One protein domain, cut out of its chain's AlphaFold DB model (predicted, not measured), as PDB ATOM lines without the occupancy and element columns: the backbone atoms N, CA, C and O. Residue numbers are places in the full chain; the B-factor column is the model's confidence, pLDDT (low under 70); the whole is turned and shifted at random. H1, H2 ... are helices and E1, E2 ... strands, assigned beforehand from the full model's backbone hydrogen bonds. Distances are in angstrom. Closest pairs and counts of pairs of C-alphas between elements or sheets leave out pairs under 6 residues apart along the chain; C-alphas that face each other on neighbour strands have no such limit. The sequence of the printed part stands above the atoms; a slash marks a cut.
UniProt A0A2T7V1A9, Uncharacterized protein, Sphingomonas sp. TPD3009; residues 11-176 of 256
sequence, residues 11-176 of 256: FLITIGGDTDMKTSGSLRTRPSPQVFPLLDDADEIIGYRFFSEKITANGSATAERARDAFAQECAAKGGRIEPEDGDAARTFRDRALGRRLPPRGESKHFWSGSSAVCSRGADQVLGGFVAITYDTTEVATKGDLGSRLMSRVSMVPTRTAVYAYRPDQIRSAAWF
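This is residues 11 to 176 of the 256 residues of an uncharacterized protein of Sphingomonas sp. TPD3009 (UniProt A0A2T7V1A9). A twisted four-stranded sheet has a long helix, H4, along one face and a shorter helix, H5, along the opposite face, while H6 and H7 form a small helical head beyond one end of the strands. The short helix H2 is over edge strand E1 on the face of H5. The printed part has 166 residues with eight named helices and four named strands, in the order H1 H2 H3 E1 H4 H5 E2 E3 H6 H7 E4 H8; the sheet runs E1 E4 E3 E2, all antiparallel, and the class is mixed, helices and strands. It is compact, with a radius of gyration of the C-alphas of 16.0 A, and elongated, spanning 49 by 30 by 28 A.

The edge strands are E1, residues 45 to 52, and E2, residues 111 to 121; the inner ones are E3, residues 124 to 134, and E4, residues 159 to 165. E2 and E3 form a hairpin, with N 114 and O 131 2.9 A apart, within hydrogen-bond range. Across E4 and E3, N 132 and O 161 are 2.8 A apart; across E1 and E4, N 49 and O 162 are 2.8 A apart. H4, residues 61 to 76, is on the sheet at a height of 8.4 A, over E4 and E3, along the strands at 6 degrees to E3 on the local plane; its closest C-alphas to E3 are those of Ala 63 and Ala 131, 5.6 A. H5, residues 87 to 98, is on the opposite face at a height of 8.3 A, giving three layers, helices on both faces of a sheet. H2, residues 21 to 24, is on the same face as H5, over E1. H1, residues 11 to 14, only grazes the sheet and touches residues 66 to 73 of H4, closest at the C-alphas of Phe 11 and Ala 69, 5.4 A. H3, residues 36 to 40, and H8, residues 173 to 176, only graze the sheet; H8 touches H5 at the C-alphas of Ala 88 and Ala 173, 5.6 A. H6, residues 138 to 142, and H7, residues 145 to 153, touch, and neither is on the sheet. Every O i to N i+4 pair is within hydrogen-bond range in H3, H4, H5, H6 and H7; H1, H2 and H8 are too short for such a pair.

H1 begins at C-alpha 11, (22.082, -52.110, 55.213), and H8 ends at C-alpha 176, (48.926, -46.289, 53.846). From first to last C-alpha, E2 measures 32.5 A, E3 32.3 A, H4 22.4 A, E1 20.6 A and E4 19.8 A.

The C-alphas farthest apart are those of Val 153 and Ala 174, 49.8 A. The printed part has no cut; the long links are H2 to H3 and H5 to E2. Mean pLDDT of the printed part is 82.1, with 41 residues under 70, among them residues 136 to 156.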
ATOM      1  N   PHE A  11      22.714 -53.347  55.644       91.31
ATOM      2  CA  PHE A  11      22.082 -52.110  55.213       91.31
ATOM      3  C   PHE A  11      21.346 -52.280  53.884       91.31
ATOM      4  O   PHE A  11      20.319 -51.639  53.692       91.31
ATOM      5  N   LEU A  12      21.802 -53.186  53.005       91.44
ATOM      6  CA  LEU A  12      21.122 -53.516  51.747       91.44
ATOM      7  C   LEU A  12      19.745 -54.154  51.971       91.44
ATOM      8  O   LEU A  12      18.862 -54.030  51.127       91.44
ATOM      9  N   ILE A  13      19.556 -54.857  53.090       89.00
ATOM     10  CA  ILE A  13      18.247 -55.385  53.491       89.00
ATOM     11  C   ILE A  13      17.387 -54.234  54.016       89.00
ATOM     12  O   ILE A  13      16.236 -54.108  53.611       89.00
ATOM     13  N   THR A  14      17.962 -53.362  54.848       87.88
ATOM     14  CA  THR A  14      17.273 -52.202  55.434       87.88
ATOM     15  C   THR A  14      16.725 -51.241  54.379       87.88
ATOM     16  O   THR A  14      15.608 -50.750  54.522       87.88
ATOM     17  N   ILE A  15      17.478 -50.979  53.308       89.06
ATOM     18  CA  ILE A  15      17.042 -50.070  52.235       89.06
ATOM     19  C   ILE A  15      16.114 -50.728  51.202       89.06
ATOM     20  O   ILE A  15      15.485 -50.019  50.416       89.06
ATOM     21  N   GLY A  16      16.019 -52.062  51.183       89.31
ATOM     22  CA  GLY A  16      15.253 -52.809  50.186       89.31
ATOM     23  C   GLY A  16      15.844 -52.710  48.775       89.31
ATOM     24  O   GLY A  16      17.058 -52.737  48.597       89.31
ATOM     25  N   GLY A  17      14.977 -52.614  47.764       87.31
ATOM     26  CA  GLY A  17      15.367 -52.569  46.351       87.31
ATOM     27  C   GLY A  17      15.368 -53.939  45.671       87.31
ATOM     28  O   GLY A  17      15.112 -54.969  46.294       87.31
ATOM     29  N   ASP A  18      15.637 -53.931  44.372       86.44
ATOM     30  CA  ASP A  18      15.600 -55.110  43.511       86.44
ATOM     31  C   ASP A  18      17.010 -55.685  43.293       86.44
ATOM     32  O   ASP A  18      18.015 -54.989  43.422       86.44
ATOM     33  N   THR A  19      17.101 -56.959  42.942       86.38
ATOM     34  CA  THR A  19      18.330 -57.595  42.447       86.38
ATOM     35  C   THR A  19      18.300 -57.827  40.935       86.38
ATOM     36  O   THR A  19      19.323 -58.213  40.369       86.38
ATOM     37  N   ASP A  20      17.163 -57.590  40.268       82.62
ATOM     38  CA  ASP A  20      17.046 -57.683  38.814       82.62
ATOM     39  C   ASP A  20      17.769 -56.513  38.127       82.62
ATOM     40  O   ASP A  20      17.459 -55.332  38.308       82.62
ATOM     41  N   MET A  21      18.727 -56.861  37.271       77.44
ATOM     42  CA  MET A  21      19.490 -55.928  36.449       77.44
ATOM     43  C   MET A  21      18.609 -55.143  35.462       77.44
ATOM     44  O   MET A  21      18.999 -54.068  35.010       77.44
ATOM     45  N   LYS A  22      17.396 -55.617  35.142       76.44
ATOM     46  CA  LYS A  22      16.422 -54.837  34.358       76.44
ATOM     47  C   LYS A  22      16.060 -53.515  35.034       76.44
ATOM     48  O   LYS A  22      15.818 -52.533  34.334       76.44
ATOM     49  N   THR A  23      16.091 -53.461  36.364       75.12
ATOM     50  CA  THR A  23      15.776 -52.262  37.154       75.12
ATOM     51  C   THR A  23      16.856 -51.179  37.016       75.12
ATOM     52  O   THR A  23      16.553 -49.993  37.133       75.12
ATOM     53  N   SER A  24      18.088 -51.539  36.624       68.25
ATOM     54  CA  SER A  24      19.127 -50.572  36.224       68.25
ATOM     55  C   SER A  24      18.909 -50.008  34.805       68.25
ATOM     56  O   SER A  24      19.567 -49.058  34.381       68.25
ATOM     57  N   GLY A  25      17.981 -50.602  34.043       71.44
ATOM     58  CA  GLY A  25      17.701 -50.316  32.635       71.44
ATOM     59  C   GLY A  25      18.910 -50.449  31.713       71.44
ATOM     60  O   GLY A  25      19.016 -49.745  30.708       71.44
ATOM     61  N   SER A  26      19.806 -51.364  32.073       68.12
ATOM     62  CA  SER A  26      20.909 -51.827  31.243       68.12
ATOM     63  C   SER A  26      20.391 -52.669  30.073       68.12
ATOM     64  O   SER A  26      19.539 -53.542  30.251       68.12
ATOM     65  N   LEU A  27      20.926 -52.445  28.871       65.50
ATOM     66  CA  LEU A  27      20.683 -53.302  27.708       65.50
ATOM     67  C   LEU A  27      21.878 -54.233  27.501       65.50
ATOM     68  O   LEU A  27      23.023 -53.829  27.684       65.50
ATOM     69  N   ARG A  28      21.634 -55.462  27.024       61.81
ATOM     70  CA  ARG A  28      22.707 -56.443  26.752       61.81
ATOM     71  C   ARG A  28      23.794 -55.918  25.804       61.81
ATOM     72  O   ARG A  28      24.935 -56.341  25.904       61.81
ATOM     73  N   THR A  29      23.444 -55.015  24.890       64.56
ATOM     74  CA  THR A  29      24.356 -54.446  23.885       64.56
ATOM     75  C   THR A  29      25.048 -53.158  24.336       64.56
ATOM     76  O   THR A  29      26.020 -52.744  23.706       64.56
ATOM     77  N   ARG A  30      24.562 -52.514  25.405       68.81
ATOM     78  CA  ARG A  30      25.133 -51.299  26.006       68.81
ATOM     79  C   ARG A  30      24.885 -51.326  27.516       68.81
ATOM     80  O   ARG A  30      23.849 -50.820  27.962       68.81
ATOM     81  N   PRO A  31      25.793 -51.943  28.293       72.25
ATOM     82  CA  PRO A  31      25.610 -52.023  29.726       72.25
ATOM     83  C   PRO A  31      25.650 -50.628  30.352       72.25
ATOM     84  O   PRO A  31      26.513 -49.814  30.027       72.25
ATOM     85  N   SER A  32      24.696 -50.339  31.237       78.69
ATOM     86  CA  SER A  32      24.691 -49.082  31.994       78.69
ATOM     87  C   SER A  32      25.886 -49.038  32.961       78.69
ATOM     88  O   SER A  32      26.246 -50.093  33.485       78.69
ATOM     89  N   PRO A  33      26.420 -47.856  33.321       81.94
ATOM     90  CA  PRO A  33      27.422 -47.706  34.385       81.94
ATOM     91  C   PRO A  33      27.070 -48.407  35.705       81.94
ATOM     92  O   PRO A  33      27.950 -48.905  36.395       81.94
ATOM     93  N   GLN A  34      25.777 -48.540  36.007       85.12
ATOM     94  CA  GLN A  34      25.217 -49.334  37.113       85.12
ATOM     95  C   GLN A  34      25.398 -50.854  36.980       85.12
ATOM     96  O   GLN A  34      24.860 -51.612  37.770       85.12
ATOM     97  N   VAL A  35      26.067 -51.355  35.953       85.00
ATOM     98  CA  VAL A  35      26.338 -52.790  35.796       85.00
ATOM     99  C   VAL A  35      27.835 -53.058  35.763       85.00
ATOM    100  O   VAL A  35      28.245 -54.160  36.098       85.00
ATOM    101  N   PHE A  36      28.665 -52.052  35.465       83.06
ATOM    102  CA  PHE A  36      30.120 -52.213  35.407       83.06
ATOM    103  C   PHE A  36      30.726 -52.795  36.689       83.06
ATOM    104  O   PHE A  36      31.524 -53.714  36.556       83.06
ATOM    105  N   PRO A  37      30.313 -52.404  37.914       83.25
ATOM    106  CA  PRO A  37      30.822 -53.057  39.122       83.25
ATOM    107  C   PRO A  37      30.585 -54.574  39.147       83.25
ATOM    108  O   PRO A  37      31.437 -55.318  39.608       83.25
ATOM    109  N   LEU A  38      29.462 -55.054  38.599       84.81
ATOM    110  CA  LEU A  38      29.154 -56.488  38.529       84.81
ATOM    111  C   LEU A  38      29.882 -57.216  37.393       84.81
ATOM    112  O   LEU A  38      29.885 -58.443  37.374       84.81
ATOM    113  N   LEU A  39      30.441 -56.487  36.427       84.25
ATOM    114  CA  LEU A  39      31.238 -57.062  35.343       84.25
ATOM    115  C   LEU A  39      32.724 -57.092  35.708       84.25
ATOM    116  O   LEU A  39      33.394 -58.079  35.422       84.25
ATOM    117  N   ASP A  40      33.205 -56.027  36.348       84.06
ATOM    118  CA  ASP A  40      34.631 -55.795  36.578       84.06
ATOM    119  C   ASP A  40      35.089 -56.214  37.985       84.06
ATOM    120  O   ASP A  40      36.226 -56.651  38.127       84.06
ATOM    121  N   ASP A  41      34.220 -56.107  39.003       85.19
ATOM    122  CA  ASP A  41      34.566 -56.292  40.427       85.19
ATOM    123  C   ASP A  41      33.630 -57.286  41.143       85.19
ATOM    124  O   ASP A  41      33.348 -57.154  42.339       85.19
ATOM    125  N   ALA A  42      33.059 -58.252  40.423       85.94
ATOM    126  CA  ALA A  42      32.051 -59.153  40.990       85.94
ATOM    127  C   ALA A  42      32.551 -59.911  42.235       85.94
ATOM    128  O   ALA A  42      31.782 -60.182  43.156       85.94
ATOM    129  N   ASP A  43      33.840 -60.244  42.268       88.81
ATOM    130  CA  ASP A  43      34.515 -60.901  43.384       88.81
ATOM    131  C   ASP A  43      34.674 -59.985  44.607       88.81
ATOM    132  O   ASP A  43      34.649 -60.461  45.748       88.81
ATOM    133  N   GLU A  44      34.740 -58.673  44.394       90.88
ATOM    134  CA  GLU A  44      34.844 -57.681  45.460       90.88
ATOM    135  C   GLU A  44      33.496 -57.297  46.087       90.88
ATOM    136  O   GLU A  44      33.456 -56.670  47.151       90.88
ATOM    137  N   ILE A  45      32.382 -57.668  45.459       91.44
ATOM    138  CA  ILE A  45      31.036 -57.287  45.886       91.44
ATOM    139  C   ILE A  45      30.420 -58.416  46.720       91.44
ATOM    140  O   ILE A  45      30.325 -59.565  46.294       91.44
ATOM    141  N   ILE A  46      29.967 -58.084  47.932       92.38
ATOM    142  CA  ILE A  46      29.226 -59.012  48.808       92.38
ATOM    143  C   ILE A  46      27.707 -58.862  48.685       92.38
ATOM    144  O   ILE A  46      26.966 -59.735  49.134       92.38
ATOM    145  N   GLY A  47      27.226 -57.777  48.079       92.50
ATOM    146  CA  GLY A  47      25.806 -57.587  47.803       92.50
ATOM    147  C   GLY A  47      25.522 -56.310  47.024       92.50
ATOM    148  O   GLY A  47      26.323 -55.377  47.023       92.50
ATOM    149  N   TYR A  48      24.361 -56.265  46.372       93.94
ATOM    150  CA  TYR A  48      23.915 -55.096  45.621       93.94
ATOM    151  C   TYR A  48      22.387 -54.968  45.585       93.94
ATOM    152  O   TYR A  48      21.663 -55.942  45.830       93.94
ATOM    153  N   ARG A  49      21.902 -53.759  45.285       93.69
ATOM    154  CA  ARG A  49      20.484 -53.415  45.109       93.69
ATOM    155  C   ARG A  49      20.302 -52.377  44.005       93.69
ATOM    156  O   ARG A  49      21.068 -51.421  43.922       93.69
ATOM    157  N   PHE A  50      19.267 -52.551  43.195       91.75
ATOM    158  CA  PHE A  50      18.839 -51.635  42.148       91.75
ATOM    159  C   PHE A  50      17.537 -50.942  42.531       91.75
ATOM    160  O   PHE A  50      16.621 -51.547  43.089       91.75
ATOM    161  N   PHE A  51      17.448 -49.670  42.173       90.12
ATOM    162  CA  PHE A  51      16.303 -48.814  42.427       90.12
ATOM    163  C   PHE A  51      15.937 -48.088  41.140       90.12
ATOM    164  O   PHE A  51      16.804 -47.532  40.468       90.12
ATOM    165  N   SER A  52      14.646 -48.081  40.822       86.75
ATOM    166  CA  SER A  52      14.066 -47.242  39.779       86.75
ATOM    167  C   SER A  52      12.999 -46.380  40.434       86.75
ATOM    168  O   SER A  52      11.979 -46.884  40.904       86.75
ATOM    169  N   GLU A  53      13.244 -45.082  40.486       82.12
ATOM    170  CA  GLU A  53      12.362 -44.115  41.127       82.12
ATOM    171  C   GLU A  53      11.484 -43.415  40.090       82.12
ATOM    172  O   GLU A  53      11.673 -43.541  38.882       82.12
ATOM    173  N   LYS A  54      10.478 -42.667  40.543       72.75
ATOM    174  CA  LYS A  54       9.686 -41.842  39.624       72.75
ATOM    175  C   LYS A  54      10.577 -40.752  39.021       72.75
ATOM    176  O   LYS A  54      11.484 -40.264  39.680       72.75
ATOM    177  N   ILE A  55      10.259 -40.312  37.806       65.50
ATOM    178  CA  ILE A  55      11.002 -39.268  37.067       65.50
ATOM    179  C   ILE A  55      11.145 -37.961  37.875       65.50
ATOM    180  O   ILE A  55      12.081 -37.199  37.671       65.50
ATOM    181  N   THR A  56      10.221 -37.701  38.804       63.81
ATOM    182  CA  THR A  56      10.203 -36.507  39.665       63.81
ATOM    183  C   THR A  56      10.946 -36.681  40.991       63.81
ATOM    184  O   THR A  56      10.951 -35.756  41.800       63.81
ATOM    185  N   ALA A  57      11.498 -37.863  41.269       67.56
ATOM    186  CA  ALA A  57      12.236 -38.123  42.497       67.56
ATOM    187  C   ALA A  57      13.632 -37.495  42.419       67.56
ATOM    188  O   ALA A  57      14.304 -37.616  41.396       67.56
ATOM    189  N   ASN A  58      14.053 -36.845  43.509       68.69
ATOM    190  CA  ASN A  58      15.413 -36.330  43.649       68.69
ATOM    191  C   ASN A  58      16.411 -37.480  43.483       68.69
ATOM    192  O   ASN A  58      16.378 -38.422  44.277       68.69
ATOM    193  N   GLY A  59      17.294 -37.400  42.487       66.25
ATOM    194  CA  GLY A  59      18.111 -38.547  42.125       66.25
ATOM    195  C   GLY A  59      19.167 -38.939  43.146       66.25
ATOM    196  O   GLY A  59      19.552 -40.108  43.221       66.25
ATOM    197  N   SER A  60      19.571 -38.019  44.018       74.94
ATOM    198  CA  SER A  60      20.481 -38.337  45.119       74.94
ATOM    199  C   SER A  60      19.800 -39.038  46.301       74.94
ATOM    200  O   SER A  60      20.492 -39.672  47.098       74.94
ATOM    201  N   ALA A  61      18.466 -39.004  46.414       85.06
ATOM    202  CA  ALA A  61      17.763 -39.401  47.637       85.06
ATOM    203  C   ALA A  61      17.980 -40.874  48.013       85.06
ATOM    204  O   ALA A  61      18.129 -41.210  49.188       85.06
ATOM    205  N   THR A  62      18.019 -41.785  47.039       89.25
ATOM    206  CA  THR A  62      18.327 -43.194  47.329       89.25
ATOM    207  C   THR A  62      19.791 -43.406  47.703       89.25
ATOM    208  O   THR A  62      20.069 -44.170  48.626       89.25
ATOM    209  N   ALA A  63      20.725 -42.713  47.050       90.50
ATOM    210  CA  ALA A  63      22.143 -42.803  47.395       90.50
ATOM    211  C   ALA A  63      22.421 -42.265  48.812       90.50
ATOM    212  O   ALA A  63      23.175 -42.884  49.560       90.50
ATOM    213  N   GLU A  64      21.774 -41.164  49.198       91.06
ATOM    214  CA  GLU A  64      21.846 -40.571  50.539       91.06
ATOM    215  C   GLU A  64      21.266 -41.511  51.597       91.06
ATOM    216  O   GLU A  64      21.970 -41.884  52.533       91.06
ATOM    217  N   ARG A  65      20.040 -42.016  51.395       92.00
ATOM    218  CA  ARG A  65      19.430 -42.996  52.314       92.00
ATOM    219  C   ARG A  65      20.292 -44.243  52.490       92.00
ATOM    220  O   ARG A  65      20.396 -44.771  53.595       92.00
ATOM    221  N   ALA A  66      20.903 -44.727  51.412       93.12
ATOM    222  CA  ALA A  66      21.775 -45.889  51.471       93.12
ATOM    223  C   ALA A  66      23.092 -45.604  52.202       93.12
ATOM    224  O   ALA A  66      23.540 -46.445  52.983       93.12
ATOM    225  N   ARG A  67      23.669 -44.413  52.012       94.44
ATOM    226  CA  ARG A  67      24.834 -43.947  52.771       94.44
ATOM    227  C   ARG A  67      24.518 -43.844  54.264       94.44
ATOM    228  O   ARG A  67      25.316 -44.307  55.075       94.44
ATOM    229  N   ASP A  68      23.357 -43.306  54.624       95.19
ATOM    230  CA  ASP A  68      22.931 -43.177  56.020       95.19
ATOM    231  C   ASP A  68      22.697 -44.544  56.669       95.19
ATOM    232  O   ASP A  68      23.183 -44.799  57.770       95.19
ATOM    233  N   ALA A  69      22.030 -45.468  55.968       95.31
ATOM    234  CA  ALA A  69      21.839 -46.839  56.444       95.31
ATOM    235  C   ALA A  69      23.179 -47.577  56.621       95.31
ATOM    236  O   ALA A  69      23.377 -48.284  57.612       95.31
ATOM    237  N   PHE A  70      24.123 -47.382  55.694       96.56
ATOM    238  CA  PHE A  70      25.483 -47.905  55.814       96.56
ATOM    239  C   PHE A  70      26.215 -47.317  57.029       96.56
ATOM    240  O   PHE A  70      26.842 -48.058  57.785       96.56
ATOM    241  N   ALA A  71      26.108 -46.006  57.258       96.12
ATOM    242  CA  ALA A  71      26.707 -45.337  58.411       96.12
ATOM    243  C   ALA A  71      26.109 -45.817  59.742       96.12
ATOM    244  O   ALA A  71      26.848 -46.045  60.700       96.12
ATOM    245  N   GLN A  72      24.796 -46.044  59.790       95.75
ATOM    246  CA  GLN A  72      24.121 -46.617  60.954       95.75
ATOM    247  C   GLN A  72      24.594 -48.048  61.241       95.75
ATOM    248  O   GLN A  72      24.929 -48.353  62.385       95.75
ATOM    249  N   GLU A  73      24.684 -48.919  60.228       95.50
ATOM    250  CA  GLU A  73      25.214 -50.279  60.422       95.50
ATOM    251  C   GLU A  73      26.694 -50.249  60.834       95.50
ATOM    252  O   GLU A  73      27.109 -51.001  61.718       95.50
ATOM    253  N   CYS A  74      27.486 -49.358  60.231       95.75
ATOM    254  CA  CYS A  74      28.882 -49.139  60.589       95.75
ATOM    255  C   CYS A  74      29.025 -48.808  62.079       95.75
ATOM    256  O   CYS A  74      29.747 -49.507  62.794       95.75
ATOM    257  N   ALA A  75      28.273 -47.815  62.562       95.25
ATOM    258  CA  ALA A  75      28.255 -47.427  63.967       95.25
ATOM    259  C   ALA A  75      27.753 -48.561  64.879       95.25
ATOM    260  O   ALA A  75      28.363 -48.835  65.911       95.25
ATOM    261  N   ALA A  76      26.701 -49.283  64.478       94.25
ATOM    262  CA  ALA A  76      26.165 -50.419  65.234       94.25
ATOM    263  C   ALA A  76      27.178 -51.569  65.382       94.25
ATOM    264  O   ALA A  76      27.191 -52.266  66.395       94.25
ATOM    265  N   LYS A  77      28.071 -51.748  64.402       93.38
ATOM    266  CA  LYS A  77      29.197 -52.693  64.473       93.38
ATOM    267  C   LYS A  77      30.441 -52.093  65.147       93.38
ATOM    268  O   LYS A  77      31.516 -52.691  65.065       93.38
ATOM    269  N   GLY A  78      30.326 -50.941  65.807       93.81
ATOM    270  CA  GLY A  78      31.421 -50.264  66.507       93.81
ATOM    271  C   GLY A  78      32.465 -49.636  65.582       93.81
ATOM    272  O   GLY A  78      33.589 -49.402  66.013       93.81
ATOM    273  N   GLY A  79      32.134 -49.435  64.307       94.81
ATOM    274  CA  GLY A  79      32.977 -48.744  63.341       94.81
ATOM    275  C   GLY A  79      32.666 -47.253  63.230       94.81
ATOM    276  O   GLY A  79      31.715 -46.737  63.815       94.81
ATOM    277  N   ARG A  80      33.471 -46.567  62.427       95.12
ATOM    278  CA  ARG A  80      33.291 -45.183  61.996       95.12
ATOM    279  C   ARG A  80      33.477 -45.085  60.486       95.12
ATOM    280  O   ARG A  80      34.209 -45.878  59.891       95.12
ATOM    281  N   ILE A  81      32.823 -44.103  59.880       96.38
ATOM    282  CA  ILE A  81      33.044 -43.777  58.473       96.38
ATOM    283  C   ILE A  81      34.397 -43.079  58.338       96.38
ATOM    284  O   ILE A  81      34.698 -42.151  59.090       96.38
ATOM    285  N   GLU A  82      35.212 -43.552  57.400       95.19
ATOM    286  CA  GLU A  82      36.470 -42.902  57.043       95.19
ATOM    287  C   GLU A  82      36.199 -41.512  56.438       95.19
ATOM    288  O   GLU A  82      35.265 -41.374  55.639       95.19
ATOM    289  N   PRO A  83      37.001 -40.487  56.779       92.75
ATOM    290  CA  PRO A  83      36.887 -39.158  56.180       92.75
ATOM    291  C   PRO A  83      36.994 -39.221  54.652       92.75
ATOM    292  O   PRO A  83      37.820 -39.964  54.126       92.75
ATOM    293  N   GLU A  84      36.193 -38.436  53.925       88.38
ATOM    294  CA  GLU A  84      36.155 -38.467  52.449       88.38
ATOM    295  C   GLU A  84      37.480 -38.062  51.777       88.38
ATOM    296  O   GLU A  84      37.735 -38.425  50.623       88.38
ATOM    297  N   ASP A  85      38.299 -37.287  52.486       88.06
ATOM    298  CA  ASP A  85      39.646 -36.851  52.121       88.06
ATOM    299  C   ASP A  85      40.748 -37.795  52.633       88.06
ATOM    300  O   ASP A  85      41.895 -37.698  52.187       88.06
ATOM    301  N   GLY A  86      40.402 -38.744  53.506       89.75
ATOM    302  CA  GLY A  86      41.307 -39.772  54.007       89.75
ATOM    303  C   GLY A  86      41.739 -40.762  52.922       89.75
ATOM    304  O   GLY A  86      40.994 -41.068  51.988       89.75
ATOM    305  N   ASP A  87      42.949 -41.311  53.058       91.62
ATOM    306  CA  ASP A  87      43.568 -42.167  52.038       91.62
ATOM    307  C   ASP A  87      42.741 -43.403  51.681       91.62
ATOM    308  O   ASP A  87      42.611 -43.739  50.501       91.62
ATOM    309  N   ALA A  88      42.149 -44.050  52.687       92.12
ATOM    310  CA  ALA A  88      41.310 -45.229  52.503       92.12
ATOM    311  C   ALA A  88      40.055 -44.906  51.678       92.12
ATOM    312  O   ALA A  88      39.796 -45.567  50.671       92.12
ATOM    313  N   ALA A  89      39.312 -43.861  52.056       92.56
ATOM    314  CA  ALA A  89      38.096 -43.458  51.354       92.56
ATOM    315  C   ALA A  89      38.398 -42.933  49.946       92.56
ATOM    316  O   ALA A  89      37.730 -43.332  48.992       92.56
ATOM    317  N   ARG A  90      39.432 -42.097  49.792       92.44
ATOM    318  CA  ARG A  90      39.859 -41.550  48.500       92.44
ATOM    319  C   ARG A  90      40.310 -42.648  47.545       92.44
ATOM    320  O   ARG A  90      39.795 -42.730  46.437       92.44
ATOM    321  N   THR A  91      41.213 -43.526  47.979       92.88
ATOM    322  CA  THR A  91      41.718 -44.617  47.130       92.88
ATOM    323  C   THR A  91      40.594 -45.573  46.741       92.88
ATOM    324  O   THR A  91      40.514 -46.001  45.588       92.88
ATOM    325  N   PHE A  92      39.694 -45.888  47.678       93.81
ATOM    326  CA  PHE A  92      38.525 -46.708  47.386       93.81
ATOM    327  C   PHE A  92      37.593 -46.032  46.373       93.81
ATOM    328  O   PHE A  92      37.221 -46.667  45.389       93.81
ATOM    329  N   ARG A  93      37.276 -44.744  46.558       92.25
ATOM    330  CA  ARG A  93      36.466 -43.943  45.627       92.25
ATOM    331  C   ARG A  93      37.082 -43.895  44.233       92.25
ATOM    332  O   ARG A  93      36.390 -44.139  43.250       92.25
ATOM    333  N   ASP A  94      38.373 -43.609  44.130       89.81
ATOM    334  CA  ASP A  94      39.059 -43.465  42.845       89.81
ATOM    335  C   ASP A  94      39.093 -44.793  42.077       89.81
ATOM    336  O   ASP A  94      38.919 -44.818  40.857       89.81
ATOM    337  N   ARG A  95      39.236 -45.911  42.798       88.75
ATOM    338  CA  ARG A  95      39.142 -47.257  42.225       88.75
ATOM    339  C   ARG A  95      37.710 -47.609  41.819       88.75
ATOM    340  O   ARG A  95      37.492 -48.042  40.692       88.75
ATOM    341  N   ALA A  96      36.747 -47.414  42.718       87.38
ATOM    342  CA  ALA A  96      35.369 -47.858  42.531       87.38
ATOM    343  C   ALA A  96      34.575 -46.980  41.549       87.38
ATOM    344  O   ALA A  96      33.726 -47.490  40.818       87.38
ATOM    345  N   LEU A  97      34.851 -45.673  41.524       86.12
ATOM    346  CA  LEU A  97      34.111 -44.666  40.758       86.12
ATOM    347  C   LEU A  97      34.990 -43.893  39.767       86.12
ATOM    348  O   LEU A  97      34.521 -43.570  38.680       86.12
ATOM    349  N   GLY A  98      36.253 -43.611  40.100       77.88
ATOM    350  CA  GLY A  98      37.090 -42.647  39.367       77.88
ATOM    351  C   GLY A  98      37.369 -42.990  37.898       77.88
ATOM    352  O   GLY A  98      37.482 -42.094  37.067       77.88
ATOM    353  N   ARG A  99      37.429 -44.279  37.535       68.00
ATOM    354  CA  ARG A  99      37.542 -44.709  36.122       68.00
ATOM    355  C   ARG A  99      36.193 -44.925  35.431       68.00
ATOM    356  O   ARG A  99      36.163 -45.133  34.222       68.00
ATOM    357  N   ARG A 100      35.098 -44.919  36.194       68.94
ATOM    358  CA  ARG A 100      33.775 -45.406  35.773       68.94
ATOM    359  C   ARG A 100      32.741 -44.299  35.635       68.94
ATOM    360  O   ARG A 100      31.786 -44.465  34.879       68.94
ATOM    361  N   LEU A 101      32.930 -43.181  36.336       73.06
ATOM    362  CA  LEU A 101      31.999 -42.064  36.354       73.06
ATOM    363  C   LEU A 101      32.677 -40.701  36.132       73.06
ATOM    364  O   LEU A 101      33.738 -40.445  36.701       73.06
ATOM    365  N   PRO A 102      32.010 -39.792  35.399       64.12
ATOM    366  CA  PRO A 102      30.943 -40.088  34.444       64.12
ATOM    367  C   PRO A 102      31.519 -40.766  33.178       64.12
ATOM    368  O   PRO A 102      32.653 -40.474  32.783       64.12
ATOM    369  N   PRO A 103      30.770 -41.663  32.507       66.31
ATOM    370  CA  PRO A 103      31.213 -42.267  31.249       66.31
ATOM    371  C   PRO A 103      31.434 -41.207  30.157       66.31
ATOM    372  O   PRO A 103      30.836 -40.127  30.171       66.31
ATOM    373  N   ARG A 104      32.289 -41.518  29.172       60.78
ATOM    374  CA  ARG A 104      32.489 -40.654  27.996       60.78
ATOM    375  C   ARG A 104      31.243 -40.674  27.107       60.78
ATOM    376  O   ARG A 104      30.735 -41.746  26.796       60.78
ATOM    377  N   GLY A 105      30.822 -39.503  26.632       62.44
ATOM    378  CA  GLY A 105      29.767 -39.361  25.624       62.44
ATOM    379  C   GLY A 105      28.517 -38.637  26.117       62.44
ATOM    380  O   GLY A 105      28.548 -37.875  27.090       62.44
ATOM    381  N   GLU A 106      27.425 -38.852  25.388       55.09
ATOM    382  CA  GLU A 106      26.121 -38.259  25.664       55.09
ATOM    383  C   GLU A 106      25.597 -38.761  27.013       55.09
ATOM    384  O   GLU A 106      25.656 -39.948  27.327       55.09
ATOM    385  N   SER A 107      25.065 -37.849  27.820       64.75
ATOM    386  CA  SER A 107      24.539 -38.106  29.170       64.75
ATOM    387  C   SER A 107      25.550 -38.180  30.322       64.75
ATOM    388  O   SER A 107      25.168 -38.538  31.434       64.75
ATOM    389  N   LYS A 108      26.813 -37.769  30.132       69.00
ATOM    390  CA  LYS A 108      27.799 -37.692  31.235       69.00
ATOM    391  C   LYS A 108      27.299 -36.894  32.455       69.00
ATOM    392  O   LYS A 108      27.634 -37.224  33.582       69.00
ATOM    393  N   HIS A 109      26.476 -35.869  32.226       70.00
ATOM    394  CA  HIS A 109      25.935 -34.989  33.270       70.00
ATOM    395  C   HIS A 109      24.803 -35.608  34.093       70.00
ATOM    396  O   HIS A 109      24.432 -35.040  35.111       70.00
ATOM    397  N   PHE A 110      24.260 -36.744  33.660       74.25
ATOM    398  CA  PHE A 110      23.200 -37.450  34.373       74.25
ATOM    399  C   PHE A 110      23.769 -38.482  35.351       74.25
ATOM    400  O   PHE A 110      23.012 -39.065  36.112       74.25
ATOM    401  N   TRP A 111      25.077 -38.752  35.332       81.94
ATOM    402  CA  TRP A 111      25.682 -39.770  36.186       81.94
ATOM    403  C   TRP A 111      26.377 -39.149  37.393       81.94
ATOM    404  O   TRP A 111      27.259 -38.304  37.241       81.94
ATOM    405  N   SER A 112      26.039 -39.637  38.581       85.00
ATOM    406  CA  SER A 112      26.694 -39.287  39.839       85.00
ATOM    407  C   SER A 112      27.051 -40.541  40.635       85.00
ATOM    408  O   SER A 112      26.500 -41.625  40.423       85.00
ATOM    409  N   GLY A 113      28.037 -40.412  41.521       88.38
ATOM    410  CA  GLY A 113      28.524 -41.511  42.342       88.38
ATOM    411  C   GLY A 113      28.813 -41.062  43.764       88.38
ATOM    412  O   GLY A 113      29.304 -39.958  43.984       88.38
ATOM    413  N   SER A 114      28.518 -41.934  44.721       91.06
ATOM    414  CA  SER A 114      28.804 -41.747  46.142       91.06
ATOM    415  C   SER A 114      29.506 -42.986  46.676       91.06
ATOM    416  O   SER A 114      29.229 -44.100  46.234       91.06
ATOM    417  N   SER A 115      30.435 -42.810  47.608       94.38
ATOM    418  CA  SER A 115      31.176 -43.921  48.202       94.38
ATOM    419  C   SER A 115      31.549 -43.631  49.645       94.38
ATOM    420  O   SER A 115      31.833 -42.484  49.985       94.38
ATOM    421  N   ALA A 116      31.624 -44.671  50.467       96.00
ATOM    422  CA  ALA A 116      32.079 -44.576  51.847       96.00
ATOM    423  C   ALA A 116      32.817 -45.854  52.255       96.00
ATOM    424  O   ALA A 116      32.530 -46.937  51.747       96.00
ATOM    425  N   VAL A 117      33.751 -45.730  53.194       96.69
ATOM    426  CA  VAL A 117      34.447 -46.864  53.813       96.69
ATOM    427  C   VAL A 117      34.153 -46.834  55.301       96.69
ATOM    428  O   VAL A 117      34.187 -45.772  55.914       96.69
ATOM    429  N   CYS A 118      33.861 -47.993  55.882       96.62
ATOM    430  CA  CYS A 118      33.712 -48.133  57.322       96.62
ATOM    431  C   CYS A 118      34.902 -48.892  57.908       96.62
ATOM    432  O   CYS A 118      35.250 -49.973  57.424       96.62
ATOM    433  N   SER A 119      35.473 -48.375  58.991       94.50
ATOM    434  CA  SER A 119      36.565 -49.007  59.729       94.50
ATOM    435  C   SER A 119      36.283 -49.054  61.229       94.50
ATOM    436  O   SER A 119      35.588 -48.204  61.775       94.50
ATOM    437  N   ARG A 120      36.822 -50.057  61.926       92.25
ATOM    438  CA  ARG A 120      36.795 -50.158  63.400       92.25
ATOM    439  C   ARG A 120      38.077 -49.621  64.049       92.25
ATOM    440  O   ARG A 120      38.153 -49.466  65.261       92.25
ATOM    441  N   GLY A 121      39.092 -49.335  63.244       86.81
ATOM    442  CA  GLY A 121      40.398 -48.858  63.673       86.81
ATOM    443  C   GLY A 121      41.340 -48.765  62.479       86.81
ATOM    444  O   GLY A 121      40.965 -49.135  61.366       86.81
ATOM    445  N   ALA A 122      42.570 -48.301  62.709       83.94
ATOM    446  CA  ALA A 122      43.516 -48.010  61.631       83.94
ATOM    447  C   ALA A 122      43.825 -49.225  60.733       83.94
ATOM    448  O   ALA A 122      44.019 -49.047  59.534       83.94
ATOM    449  N   ASP A 123      43.815 -50.445  61.280       87.50
ATOM    450  CA  ASP A 123      44.085 -51.690  60.544       87.50
ATOM    451  C   ASP A 123      42.834 -52.504  60.179       87.50
ATOM    452  O   ASP A 123      42.948 -53.507  59.476       87.50
ATOM    453  N   GLN A 124      41.639 -52.109  60.629       91.38
ATOM    454  CA  GLN A 124      40.448 -52.952  60.507       91.38
ATOM    455  C   GLN A 124      39.344 -52.276  59.696       91.38
ATOM    456  O   GLN A 124      38.542 -51.512  60.233       91.38
ATOM    457  N   VAL A 125      39.256 -52.628  58.413       94.75
ATOM    458  CA  VAL A 125      38.127 -52.262  57.549       94.75
ATOM    459  C   VAL A 125      36.968 -53.239  57.767       94.75
ATOM    460  O   VAL A 125      37.173 -54.445  57.899       94.75
ATOM    461  N   LEU A 126      35.744 -52.715  57.830       94.38
ATOM    462  CA  LEU A 126      34.513 -53.492  58.006       94.38
ATOM    463  C   LEU A 126      33.698 -53.632  56.710       94.38
ATOM    464  O   LEU A 126      32.890 -54.553  56.593       94.38
ATOM    465  N   GLY A 127      33.907 -52.751  55.732       94.75
ATOM    466  CA  GLY A 127      33.283 -52.837  54.413       94.75
ATOM    467  C   GLY A 127      33.283 -51.503  53.677       94.75
ATOM    468  O   GLY A 127      33.616 -50.460  54.249       94.75
ATOM    469  N   GLY A 128      32.895 -51.554  52.406       95.44
ATOM    470  CA  GLY A 128      32.748 -50.380  51.551       95.44
ATOM    471  C   GLY A 128      31.338 -50.259  50.995       95.44
ATOM    472  O   GLY A 128      30.655 -51.254  50.773       95.44
ATOM    473  N   PHE A 129      30.931 -49.026  50.749       95.12
ATOM    474  CA  PHE A 129      29.672 -48.656  50.129       95.12
ATOM    475  C   PHE A 129      29.957 -47.909  48.836       95.12
ATOM    476  O   PHE A 129      30.804 -47.013  48.813       95.12
ATOM    477  N   VAL A 130      29.218 -48.241  47.784       94.56
ATOM    478  CA  VAL A 130      29.212 -47.482  46.533       94.56
ATOM    479  C   VAL A 130      27.776 -47.334  46.060       94.56
ATOM    480  O   VAL A 130      27.041 -48.316  46.014       94.56
ATOM    481  N   ALA A 131      27.387 -46.127  45.666       93.31
ATOM    482  CA  ALA A 131      26.150 -45.863  44.953       93.31
ATOM    483  C   ALA A 131      26.447 -45.183  43.615       93.31
ATOM    484  O   ALA A 131      27.253 -44.256  43.552       93.31
ATOM    485  N   ILE A 132      25.787 -45.644  42.555       91.00
ATOM    486  CA  ILE A 132      25.870 -45.099  41.199       91.00
ATOM    487  C   ILE A 132      24.467 -44.691  40.766       91.00
ATOM    488  O   ILE A 132      23.583 -45.541  40.612       91.00
ATOM    489  N   THR A 133      24.270 -43.401  40.531       88.44
ATOM    490  CA  THR A 133      22.967 -42.808  40.233       88.44
ATOM    491  C   THR A 133      22.939 -42.244  38.818       88.44
ATOM    492  O   THR A 133      23.865 -41.559  38.391       88.44
ATOM    493  N   TYR A 134      21.847 -42.526  38.112       84.75
ATOM    494  CA  TYR A 134      21.395 -41.783  36.945       84.75
ATOM    495  C   TYR A 134      20.317 -40.789  37.389       84.75
ATOM    496  O   TYR A 134      19.200 -41.205  37.700       84.75
ATOM    497  N   ASP A 135      20.657 -39.505  37.452       77.56
ATOM    498  CA  ASP A 135      19.784 -38.429  37.910       77.56
ATOM    499  C   ASP A 135      19.220 -37.638  36.725       77.56
ATOM    500  O   ASP A 135      19.924 -36.903  36.026       77.56
ATOM    501  N   THR A 136      17.913 -37.772  36.505       69.00
ATOM    502  CA  THR A 136      17.187 -37.022  35.477       69.00
ATOM    503  C   THR A 136      16.705 -35.650  35.945       69.00
ATOM    504  O   THR A 136      16.364 -34.817  35.105       69.00
ATOM    505  N   THR A 137      16.698 -35.386  37.254       61.03
ATOM    506  CA  THR A 137      16.186 -34.161  37.892       61.03
ATOM    507  C   THR A 137      17.254 -33.086  38.101       61.03
ATOM    508  O   THR A 137      16.985 -31.902  37.869       61.03
ATOM    509  N   GLU A 138      18.485 -33.461  38.455       53.03
ATOM    510  CA  GLU A 138      19.577 -32.506  38.697       53.03
ATOM    511  C   GLU A 138      19.979 -31.761  37.408       53.03
ATOM    512  O   GLU A 138      20.335 -30.580  37.416       53.03
ATOM    513  N   VAL A 139      19.786 -32.398  36.252       51.25
ATOM    514  CA  VAL A 139      20.039 -31.802  34.938       51.25
ATOM    515  C   VAL A 139      18.984 -30.766  34.544       51.25
ATOM    516  O   VAL A 139      19.343 -29.773  33.913       51.25
ATOM    517  N   ALA A 140      17.715 -30.909  34.955       50.34
ATOM    518  CA  ALA A 140      16.679 -29.897  34.699       50.34
ATOM    519  C   ALA A 140      17.053 -28.524  35.293       50.34
ATOM    520  O   ALA A 140      16.639 -27.469  34.786       50.34
ATOM    521  N   THR A 141      17.861 -28.536  36.355       51.28
ATOM    522  CA  THR A 141      18.272 -27.348  37.105       51.28
ATOM    523  C   THR A 141      19.704 -26.899  36.799       51.28
ATOM    524  O   THR A 141      19.911 -25.690  36.702       51.28
ATOM    525  N   LYS A 142      20.660 -27.816  36.565       52.06
ATOM    526  CA  LYS A 142      22.103 -27.504  36.425       52.06
ATOM    527  C   LYS A 142      22.762 -27.897  35.088       52.06
ATOM    528  O   LYS A 142      23.942 -27.609  34.898       52.06
ATOM    529  N   GLY A 143      22.052 -28.558  34.170       55.94
ATOM    530  CA  GLY A 143      22.604 -29.000  32.880       55.94
ATOM    531  C   GLY A 143      22.733 -27.891  31.829       55.94
ATOM    532  O   GLY A 143      22.131 -26.822  31.959       55.94
ATOM    533  N   ASP A 144      23.469 -28.159  30.744       58.03
ATOM    534  CA  ASP A 144      23.420 -27.315  29.543       58.03
ATOM    535  C   ASP A 144      22.004 -27.287  28.932       58.03
ATOM    536  O   ASP A 144      21.129 -28.090  29.274       58.03
ATOM    537  N   LEU A 145      21.750 -26.334  28.030       60.22
ATOM    538  CA  LEU A 145      20.409 -26.102  27.483       60.22
ATOM    539  C   LEU A 145      19.824 -27.354  26.796       60.22
ATOM    540  O   LEU A 145      18.625 -27.602  26.919       60.22
ATOM    541  N   GLY A 146      20.663 -28.161  26.136       60.06
ATOM    542  CA  GLY A 146      20.258 -29.412  25.489       60.06
ATOM    543  C   GLY A 146      19.902 -30.501  26.501       60.06
ATOM    544  O   GLY A 146      18.873 -31.160  26.378       60.06
ATOM    545  N   SER A 147      20.687 -30.622  27.564       57.44
ATOM    546  CA  SER A 147      20.472 -31.573  28.653       57.44
ATOM    547  C   SER A 147      19.216 -31.226  29.469       57.44
ATOM    548  O   SER A 147      18.455 -32.120  29.841       57.44
ATOM    549  N   ARG A 148      18.923 -29.931  29.672       60.25
ATOM    550  CA  ARG A 148      17.670 -29.446  30.290       60.25
ATOM    551  C   ARG A 148      16.442 -29.752  29.433       60.25
ATOM    552  O   ARG A 148      15.402 -30.125  29.975       60.25
ATOM    553  N   LEU A 149      16.558 -29.603  28.113       60.12
ATOM    554  CA  LEU A 149      15.482 -29.925  27.173       60.12
ATOM    555  C   LEU A 149      15.215 -31.434  27.157       60.12
ATOM    556  O   LEU A 149      14.072 -31.861  27.292       60.12
ATOM    557  N   MET A 150      16.279 -32.239  27.098       59.66
ATOM    558  CA  MET A 150      16.186 -33.696  27.138       59.66
ATOM    559  C   MET A 150      15.648 -34.207  28.474       59.66
ATOM    560  O   MET A 150      14.824 -35.105  28.459       59.66
ATOM    561  N   SER A 151      16.016 -33.621  29.616       57.69
ATOM    562  CA  SER A 151      15.442 -33.975  30.926       57.69
ATOM    563  C   SER A 151      13.918 -33.759  30.983       57.69
ATOM    564  O   SER A 151      13.204 -34.589  31.537       57.69
ATOM    565  N   ARG A 152      13.390 -32.702  30.345       58.09
ATOM    566  CA  ARG A 152      11.937 -32.437  30.285       58.09
ATOM    567  C   ARG A 152      11.170 -33.367  29.343       58.09
ATOM    568  O   ARG A 152       9.975 -33.562  29.539       58.09
ATOM    569  N   VAL A 153      11.831 -33.889  28.312       54.50
ATOM    570  CA  VAL A 153      11.223 -34.763  27.288       54.50
ATOM    571  C   VAL A 153      11.458 -36.247  27.601       54.50
ATOM    572  O   VAL A 153      10.682 -37.112  27.200       54.50
ATOM    573  N   SER A 154      12.516 -36.556  28.346       56.28
ATOM    574  CA  SER A 154      12.898 -37.904  28.740       56.28
ATOM    575  C   SER A 154      11.988 -38.406  29.855       56.28
ATOM    576  O   SER A 154      12.067 -37.963  30.997       56.28
ATOM    577  N   MET A 155      11.156 -39.398  29.540       61.91
ATOM    578  CA  MET A 155      10.371 -40.151  30.527       61.91
ATOM    579  C   MET A 155      11.216 -41.210  31.263       61.91
ATOM    580  O   MET A 155      10.678 -42.186  31.785       61.91
ATOM    581  N   VAL A 156      12.548 -41.083  31.252       68.56
ATOM    582  CA  VAL A 156      13.434 -42.064  31.882       68.56
ATOM    583  C   VAL A 156      13.435 -41.825  33.394       68.56
ATOM    584  O   VAL A 156      13.684 -40.702  33.823       68.56
ATOM    585  N   PRO A 157      13.141 -42.847  34.211       74.00
ATOM    586  CA  PRO A 157      13.185 -42.719  35.661       74.00
ATOM    587  C   PRO A 157      14.611 -42.473  36.160       74.00
ATOM    588  O   PRO A 157      15.569 -42.998  35.584       74.00
ATOM    589  N   THR A 158      14.739 -41.762  37.281       81.69
ATOM    590  CA  THR A 158      15.952 -41.818  38.098       81.69
ATOM    591  C   THR A 158      16.228 -43.270  38.469       81.69
ATOM    592  O   THR A 158      15.322 -44.011  38.863       81.69
ATOM    593  N   ARG A 159      17.489 -43.687  38.363       87.44
ATOM    594  CA  ARG A 159      17.913 -45.026  38.774       87.44
ATOM    595  C   ARG A 159      19.108 -44.940  39.690       87.44
ATOM    596  O   ARG A 159      20.028 -44.182  39.407       87.44
ATOM    597  N   THR A 160      19.176 -45.816  40.681       89.81
ATOM    598  CA  THR A 160      20.348 -45.948  41.550       89.81
ATOM    599  C   THR A 160      20.717 -47.414  41.706       89.81
ATOM    600  O   THR A 160      19.852 -48.260  41.924       89.81
ATOM    601  N   ALA A 161      22.006 -47.719  41.613       92.38
ATOM    602  CA  ALA A 161      22.561 -49.003  42.014       92.38
ATOM    603  C   ALA A 161      23.409 -48.800  43.264       92.38
ATOM    604  O   ALA A 161      24.201 -47.861  43.316       92.38
ATOM    605  N   VAL A 162      23.237 -49.665  44.254       94.38
ATOM    606  CA  VAL A 162      23.944 -49.631  45.533       94.38
ATOM    607  C   VAL A 162      24.692 -50.941  45.721       94.38
ATOM    608  O   VAL A 162      24.120 -52.003  45.496       94.38
ATOM    609  N   TYR A 163      25.940 -50.869  46.175       94.56
ATOM    610  CA  TYR A 163      26.832 -52.008  46.368       94.56
ATOM    611  C   TYR A 163      27.450 -52.000  47.759       94.56
ATOM    612  O   TYR A 163      27.830 -50.949  48.282       94.56
ATOM    613  N   ALA A 164      27.602 -53.199  48.310       95.50
ATOM    614  CA  ALA A 164      28.422 -53.489  49.471       95.50
ATOM    615  C   ALA A 164      29.687 -54.229  49.015       95.50
ATOM    616  O   ALA A 164      29.598 -55.273  48.366       95.50
ATOM    617  N   TYR A 165      30.850 -53.695  49.372       94.50
ATOM    618  CA  TYR A 165      32.164 -54.235  49.027       94.50
ATOM    619  C   TYR A 165      32.791 -54.986  50.199       94.50
ATOM    620  O   TYR A 165      32.605 -54.610  51.366       94.50
ATOM    621  N   ARG A 166      33.569 -56.030  49.890       93.25
ATOM    622  CA  ARG A 166      34.265 -56.816  50.908       93.25
ATOM    623  C   ARG A 166      35.313 -55.970  51.640       93.25
ATOM    624  O   ARG A 166      36.003 -55.173  51.005       93.25
ATOM    625  N   PRO A 167      35.502 -56.177  52.954       92.62
ATOM    626  CA  PRO A 167      36.531 -55.470  53.708       92.62
ATOM    627  C   PRO A 167      37.960 -55.800  53.252       92.62
ATOM    628  O   PRO A 167      38.809 -54.919  53.266       92.62
ATOM    629  N   ASP A 168      38.233 -57.037  52.825       90.50
ATOM    630  CA  ASP A 168      39.566 -57.494  52.396       90.50
ATOM    631  C   ASP A 168      40.048 -56.848  51.090       90.50
ATOM    632  O   ASP A 168      41.248 -56.804  50.830       90.50
ATOM    633  N   GLN A 169      39.126 -56.288  50.306       89.44
ATOM    634  CA  GLN A 169      39.421 -55.601  49.047       89.44
ATOM    635  C   GLN A 169      39.669 -54.098  49.228       89.44
ATOM    636  O   GLN A 169      39.892 -53.379  48.252       89.44
ATOM    637  N   ILE A 170      39.624 -53.605  50.470       91.75
ATOM    638  CA  ILE A 170      39.744 -52.187  50.798       91.75
ATOM    639  C   ILE A 170      40.964 -51.985  51.694       91.75
ATOM    640  O   ILE A 170      41.100 -52.590  52.756       91.75
ATOM    641  N   ARG A 171      41.864 -51.097  51.265       92.81
ATOM    642  CA  ARG A 171      43.076 -50.768  52.021       92.81
ATOM    643  C   ARG A 171      42.721 -49.979  53.282       92.81
ATOM    644  O   ARG A 171      41.972 -49.008  53.219       92.81
ATOM    645  N   SER A 172      43.288 -50.395  54.409       90.88
ATOM    646  CA  SER A 172      43.134 -49.728  55.702       90.88
ATOM    647  C   SER A 172      44.039 -48.496  55.810       90.88
ATOM    648  O   SER A 172      45.045 -48.397  55.107       90.88
ATOM    649  N   ALA A 173      43.729 -47.566  56.715       88.31
ATOM    650  CA  ALA A 173      44.558 -46.379  56.947       88.31
ATOM    651  C   ALA A 173      46.007 -46.740  57.342       88.31
ATOM    652  O   ALA A 173      46.964 -46.158  56.838       88.31
ATOM    653  N   ALA A 174      46.188 -47.762  58.178       88.88
ATOM    654  CA  ALA A 174      47.505 -48.234  58.598       88.88
ATOM    655  C   ALA A 174      48.302 -48.909  57.472       88.88
ATOM    656  O   ALA A 174      49.529 -48.954  57.542       88.88
ATOM    657  N   TRP A 175      47.650 -49.418  56.419       92.38
ATOM    658  CA  TRP A 175      48.363 -49.843  55.212       92.38
ATOM    659  C   TRP A 175      49.051 -48.647  54.542       92.38
ATOM    660  O   TRP A 175      50.220 -48.749  54.172       92.38
ATOM    661  N   PHE A 176      48.358 -47.507  54.434       89.25
ATOM    662  CA  PHE A 176      48.926 -46.289  53.846       89.25
ATOM    663  C   PHE A 176      50.055 -45.727  54.703       89.25
ATOM    664  O   PHE A 176      51.115 -45.422  54.161       89.25
TER     665      PHE A 176